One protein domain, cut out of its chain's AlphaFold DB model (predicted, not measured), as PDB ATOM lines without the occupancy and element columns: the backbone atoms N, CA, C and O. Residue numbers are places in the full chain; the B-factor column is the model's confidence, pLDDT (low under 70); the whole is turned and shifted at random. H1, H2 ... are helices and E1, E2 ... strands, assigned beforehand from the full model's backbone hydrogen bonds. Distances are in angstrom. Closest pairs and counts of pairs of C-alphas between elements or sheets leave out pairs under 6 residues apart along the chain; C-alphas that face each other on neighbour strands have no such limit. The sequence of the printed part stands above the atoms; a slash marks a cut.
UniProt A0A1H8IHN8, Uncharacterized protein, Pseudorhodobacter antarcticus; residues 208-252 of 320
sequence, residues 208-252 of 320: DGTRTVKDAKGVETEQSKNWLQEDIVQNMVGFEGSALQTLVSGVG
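This is residues 208 to 252 of the 320 residues of an uncharacterized protein of Pseudorhodobacter antarcticus (UniProt A0A1H8IHN8). A hairpin of two strands, E1 and E2, makes one end of a strung-out chain, the short helix H1 follows in the middle, and a second short helix, H2, makes the other end. The printed part has 45 residues, in the order E1, E2, H1, H2, with E1 and E2 antiparallel; its class is mixed, helices and strands. It is only just extended, close to loose, with a radius of gyration of the C-alphas of 14.2 A, and flat, spanning 40 by 21 by 12 A.

E1, residues 210 to 214, begins at C-alpha 210 (13.541, 22.904, -23.789) and is 13.1 A long. E2, residues 220 to 224, is 13.1 A long. H1, residues 227 to 235, is 11.5 A long. H2, residues 243 to 250, is 10.6 A long and ends at C-alpha 250 (0.987, 1.954, -20.442).

E1 and E2 form a hairpin, their directions at 146 degrees; N 211 and O 223 are 2.8 A apart, within hydrogen-bond range. In H1 and H2 every O i to N i+4 pair is within that range. H1 and H2 are only just apart, their closest C-alphas at 8.1 A. E1 is apart from both helices, and E2 from H2.

The C-alphas farthest apart, of Gly 218 and Ala 243, are 40.5 A apart. Residues 234 to 243 stand free. The printed part has no cut and no long link; pLDDT is under 70 at residues 251 to 252.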
ATOM      1  N   ASP A 208       9.710  19.816 -17.600       86.56
ATOM      2  CA  ASP A 208       9.088  20.365 -18.794       86.56
ATOM      3  C   ASP A 208       9.970  21.417 -19.492       86.56
ATOM      4  O   ASP A 208      10.788  22.109 -18.868       86.56
ATOM      5  N   GLY A 209       9.762  21.546 -20.800       84.44
ATOM      6  CA  GLY A 209      10.380  22.542 -21.666       84.44
ATOM      7  C   GLY A 209      11.697  22.120 -22.321       84.44
ATOM      8  O   GLY A 209      12.202  21.007 -22.167       84.44
ATOM      9  N   THR A 210      12.275  23.060 -23.064       85.94
ATOM     10  CA  THR A 210      13.541  22.904 -23.789       85.94
ATOM     11  C   THR A 210      14.619  23.818 -23.207       85.94
ATOM     12  O   THR A 210      14.348  24.755 -22.444       85.94
ATOM     13  N   ARG A 211      15.879  23.500 -23.499       80.12
ATOM     14  CA  ARG A 211      17.050  24.328 -23.215       80.12
ATOM     15  C   ARG A 211      17.896  24.458 -24.475       80.12
ATOM     16  O   ARG A 211      18.112  23.473 -25.178       80.12
ATOM     17  N   THR A 212      18.420  25.650 -24.712       85.12
ATOM     18  CA  THR A 212      19.391  25.889 -25.778       85.12
ATOM     19  C   THR A 212      20.773  25.473 -25.294       85.12
ATOM     20  O   THR A 212      21.268  25.980 -24.287       85.12
ATOM     21  N   VAL A 213      21.399  24.526 -25.987       79.81
ATOM     22  CA  VAL A 213      22.759  24.065 -25.704       79.81
ATOM     23  C   VAL A 213      23.655  24.457 -26.869       79.81
ATOM     24  O   VAL A 213      23.408  24.046 -28.003       79.81
ATOM     25  N   LYS A 214      24.701  25.234 -26.575       80.00
ATOM     26  CA  LYS A 214      25.789  25.525 -27.514       80.00
ATOM     27  C   LYS A 214      26.781  24.374 -27.517       80.00
ATOM     28  O   LYS A 214      27.298  24.002 -26.463       80.00
ATOM     29  N   ASP A 215      27.044  23.811 -28.687       74.81
ATOM     30  CA  ASP A 215      28.113  22.832 -28.850       74.81
ATOM     31  C   ASP A 215      29.506  23.502 -28.854       74.81
ATOM     32  O   ASP A 215      29.647  24.726 -28.827       74.81
ATOM     33  N   ALA A 216      30.568  22.691 -28.897       70.81
ATOM     34  CA  ALA A 216      31.950  23.182 -28.934       70.81
ATOM     35  C   ALA A 216      32.291  23.998 -30.201       70.81
ATOM     36  O   ALA A 216      33.352  24.616 -30.261       70.81
ATOM     37  N   LYS A 217      31.415  23.986 -31.211       73.50
ATOM     38  CA  LYS A 217      31.529  24.741 -32.464       73.50
ATOM     39  C   LYS A 217      30.634  25.988 -32.465       73.50
ATOM     40  O   LYS A 217      30.585  26.687 -33.473       73.50
ATOM     41  N   GLY A 218      29.957  26.281 -31.351       74.75
ATOM     42  CA  GLY A 218      29.063  27.426 -31.197       74.75
ATOM     43  C   GLY A 218      27.675  27.234 -31.810       74.75
ATOM     44  O   GLY A 218      26.916  28.198 -31.867       74.75
ATOM     45  N   VAL A 219      27.323  26.024 -32.254       82.19
ATOM     46  CA  VAL A 219      25.998  25.716 -32.801       82.19
ATOM     47  C   VAL A 219      25.010  25.550 -31.653       82.19
ATOM     48  O   VAL A 219      25.196  24.715 -30.767       82.19
ATOM     49  N   GLU A 220      23.955  26.357 -31.671       88.06
ATOM     50  CA  GLU A 220      22.840  26.265 -30.735       88.06
ATOM     51  C   GLU A 220      21.886  25.143 -31.158       88.06
ATOM     52  O   GLU A 220      21.407  25.106 -32.289       88.06
ATOM     53  N   THR A 221      21.606  24.222 -30.239       85.50
ATOM     54  CA  THR A 221      20.611  23.159 -30.423       85.50
ATOM     55  C   THR A 221      19.588  23.217 -29.302       85.50
ATOM     56  O   THR A 221      19.954  23.346 -28.130       85.50
ATOM     57  N   GLU A 222      18.304  23.123 -29.640       87.12
ATOM     58  CA  GLU A 222      17.262  22.940 -28.635       87.12
ATOM     59  C   GLU A 222      17.248  21.483 -28.179       87.12
ATOM     60  O   GLU A 222      17.079  20.559 -28.973       87.12
ATOM     61  N   GLN A 223      17.442  21.276 -26.881       83.38
ATOM     62  CA  GLN A 223      17.385  19.965 -26.250       83.38
ATOM     63  C   GLN A 223      16.283  19.947 -25.199       83.38
ATOM     64  O   GLN A 223      16.069  20.927 -24.486       83.38
ATOM     65  N   SER A 224      15.609  18.810 -25.069       84.75
ATOM     66  CA  SER A 224      14.644  18.556 -24.001       84.75
ATOM     67  C   SER A 224      15.270  18.775 -22.615       84.75
ATOM     68  O   SER A 224      16.424  18.406 -22.362       84.75
ATOM     69  N   LYS A 225      14.515  19.374 -21.686       86.75
ATOM     70  CA  LYS A 225      14.894  19.420 -20.264       86.75
ATOM     71  C   LYS A 225      14.627  18.090 -19.557       86.75
ATOM     72  O   LYS A 225      15.206  17.867 -18.491       86.75
ATOM     73  N   ASN A 226      13.861  17.177 -20.158       90.69
ATOM     74  CA  ASN A 226      13.511  15.863 -19.618       90.69
ATOM     75  C   ASN A 226      14.646  14.817 -19.722       90.69
ATOM     76  O   ASN A 226      14.433  13.617 -19.906       90.69
ATOM     77  N   TRP A 227      15.886  15.267 -19.550       90.12
ATOM     78  CA  TRP A 227      17.083  14.462 -19.782       90.12
ATOM     79  C   TRP A 227      17.175  13.229 -18.872       90.12
ATOM     80  O   TRP A 227      17.843  12.262 -19.223       90.12
ATOM     81  N   LEU A 228      16.567  13.249 -17.679       92.62
ATOM     82  CA  LEU A 228      16.693  12.154 -16.713       92.62
ATOM     83  C   LEU A 228      15.819  10.956 -17.082       92.62
ATOM     84  O   LEU A 228      16.282   9.824 -16.975       92.62
ATOM     85  N   GLN A 229      14.579  11.191 -17.514       94.00
ATOM     86  CA  GLN A 229      13.723  10.117 -18.017       94.00
ATOM     87  C   GLN A 229      14.313   9.525 -19.301       94.00
ATOM     88  O   GLN A 229      14.435   8.306 -19.406       94.00
ATOM     89  N   GLU A 230      14.758  10.383 -20.221       93.06
ATOM     90  CA  GLU A 230      15.438   9.982 -21.458       93.06
ATOM     91  C   GLU A 230      16.698   9.150 -21.162       93.06
ATOM     92  O   GLU A 230      16.852   8.054 -21.698       93.06
ATOM     93  N   ASP A 231      17.552   9.599 -20.233       93.38
ATOM     94  CA  ASP A 231      18.742   8.854 -19.805       93.38
ATOM     95  C   ASP A 231      18.392   7.481 -19.220       93.38
ATOM     96  O   ASP A 231      19.123   6.518 -19.443       93.38
ATOM     97  N   ILE A 232      17.303   7.358 -18.457       94.75
ATOM     98  CA  ILE A 232      16.877   6.065 -17.908       94.75
ATOM     99  C   ILE A 232      16.426   5.131 -19.028       94.75
ATOM    100  O   ILE A 232      16.927   4.011 -19.092       94.75
ATOM    101  N   VAL A 233      15.543   5.583 -19.920       92.88
ATOM    102  CA  VAL A 233      15.025   4.759 -21.026       92.88
ATOM    103  C   VAL A 233      16.155   4.298 -21.951       92.88
ATOM    104  O   VAL A 233      16.198   3.133 -22.334       92.88
ATOM    105  N   GLN A 234      17.099   5.184 -22.275       92.38
ATOM    106  CA  GLN A 234      18.157   4.896 -23.248       92.38
ATOM    107  C   GLN A 234      19.301   4.047 -22.681       92.38
ATOM    108  O   GLN A 234      19.876   3.228 -23.392       92.38
ATOM    109  N   ASN A 235      19.672   4.253 -21.414       93.69
ATOM    110  CA  ASN A 235      20.935   3.732 -20.882       93.69
ATOM    111  C   ASN A 235      20.765   2.702 -19.753       93.69
ATOM    112  O   ASN A 235      21.769   2.194 -19.240       93.69
ATOM    113  N   MET A 236      19.537   2.405 -19.316       94.00
ATOM    114  CA  MET A 236      19.280   1.354 -18.329       94.00
ATOM    115  C   MET A 236      19.433  -0.034 -18.958       94.00
ATOM    116  O   MET A 236      18.680  -0.439 -19.840       94.00
ATOM    117  N   VAL A 237      20.372  -0.819 -18.432       93.69
ATOM    118  CA  VAL A 237      20.527  -2.227 -18.805       93.69
ATOM    119  C   VAL A 237      19.339  -3.025 -18.270       93.69
ATOM    120  O   VAL A 237      19.060  -3.001 -17.067       93.69
ATOM    121  N   GLY A 238      18.664  -3.749 -19.165       90.25
ATOM    122  CA  GLY A 238      17.450  -4.501 -18.843       90.25
ATOM    123  C   GLY A 238      16.219  -3.612 -18.660       90.25
ATOM    124  O   GLY A 238      15.370  -3.927 -17.831       90.25
ATOM    125  N   PHE A 239      16.145  -2.482 -19.374       92.12
ATOM    126  CA  PHE A 239      14.926  -1.674 -19.443       92.12
ATOM    127  C   PHE A 239      13.770  -2.465 -20.073       92.12
ATOM    128  O   PHE A 239      12.677  -2.503 -19.507       92.12
ATOM    129  N   GLU A 240      14.027  -3.142 -21.193       90.69
ATOM    130  CA  GLU A 240      13.040  -3.986 -21.870       90.69
ATOM    131  C   GLU A 240      12.556  -5.115 -20.946       90.69
ATOM    132  O   GLU A 240      13.358  -5.809 -20.317       90.69
ATOM    133  N   GLY A 241      11.235  -5.265 -20.827       87.56
ATOM    134  CA  GLY A 241      10.600  -6.225 -19.918       87.56
ATOM    135  C   GLY A 241      10.637  -5.846 -18.430       87.56
ATOM    136  O   GLY A 241      10.198  -6.631 -17.588       87.56
ATOM    137  N   SER A 242      11.151  -4.666 -18.069       90.50
ATOM    138  CA  SER A 242      11.107  -4.181 -16.685       90.50
ATOM    139  C   SER A 242       9.719  -3.655 -16.298       90.50
ATOM    140  O   SER A 242       8.938  -3.214 -17.142       90.50
ATOM    141  N   ALA A 243       9.439  -3.603 -14.990       89.88
ATOM    142  CA  ALA A 243       8.228  -2.963 -14.467       89.88
ATOM    143  C   ALA A 243       8.124  -1.484 -14.882       89.88
ATOM    144  O   ALA A 243       7.023  -0.969 -15.070       89.88
ATOM    145  N   LEU A 244       9.269  -0.810 -15.057       91.38
ATOM    146  CA  LEU A 244       9.301   0.566 -15.536       91.38
ATOM    147  C   LEU A 244       8.887   0.655 -17.008       91.38
ATOM    148  O   LEU A 244       8.102   1.532 -17.339       91.38
ATOM    149  N   GLN A 245       9.352  -0.250 -17.874       92.38
ATOM    150  CA  GLN A 245       8.928  -0.275 -19.278       92.38
ATOM    151  C   GLN A 245       7.427  -0.552 -19.395       92.38
ATOM    152  O   GLN A 245       6.742   0.164 -20.114       92.38
ATOM    153  N   THR A 246       6.888  -1.490 -18.610       90.19
ATOM    154  CA  THR A 246       5.439  -1.750 -18.580       90.19
ATOM    155  C   THR A 246       4.641  -0.509 -18.170       90.19
ATOM    156  O   THR A 246       3.625  -0.197 -18.790       90.19
ATOM    157  N   LEU A 247       5.107   0.224 -17.152       89.81
ATOM    158  CA  LEU A 247       4.498   1.488 -16.740       89.81
ATOM    159  C   LEU A 247       4.557   2.516 -17.879       89.81
ATOM    160  O   LEU A 247       3.524   3.033 -18.284       89.81
ATOM    161  N   VAL A 248       5.753   2.781 -18.406       88.81
ATOM    162  CA  VAL A 248       6.029   3.774 -19.457       88.81
ATOM    163  C   VAL A 248       5.200   3.497 -20.712       88.81
ATOM    164  O   VAL A 248       4.559   4.406 -21.220       88.81
ATOM    165  N   SER A 249       5.140   2.249 -21.180       85.38
ATOM    166  CA  SER A 249       4.336   1.863 -22.347       85.38
ATOM    167  C   SER A 249       2.827   1.926 -22.094       85.38
ATOM    168  O   SER A 249       2.061   2.123 -23.033       85.38
ATOM    169  N   GLY A 250       2.385   1.768 -20.842       73.12
ATOM    170  CA  GLY A 250       0.987   1.954 -20.442       73.12
ATOM    171  C   GLY A 250       0.577   3.424 -20.291       73.12
ATOM    172  O   GLY A 250      -0.612   3.740 -20.354       73.12
ATOM    173  N   VAL A 251       1.539   4.336 -20.116       63.50
ATOM    174  CA  VAL A 251       1.327   5.790 -20.136       63.50
ATOM    175  C   VAL A 251       1.485   6.268 -21.582       63.50
ATOM    176  O   VAL A 251       2.553   6.707 -21.986       63.50
ATOM    177  N   GLY A 252       0.422   6.160 -22.380       49.31
ATOM    178  CA  GLY A 252       0.410   6.441 -23.827       49.31
ATOM    179  C   GLY A 252       0.747   7.871 -24.297       49.31
ATOM    180  O   GLY A 252       0.480   8.166 -25.452       49.31
TER     181      GLY A 252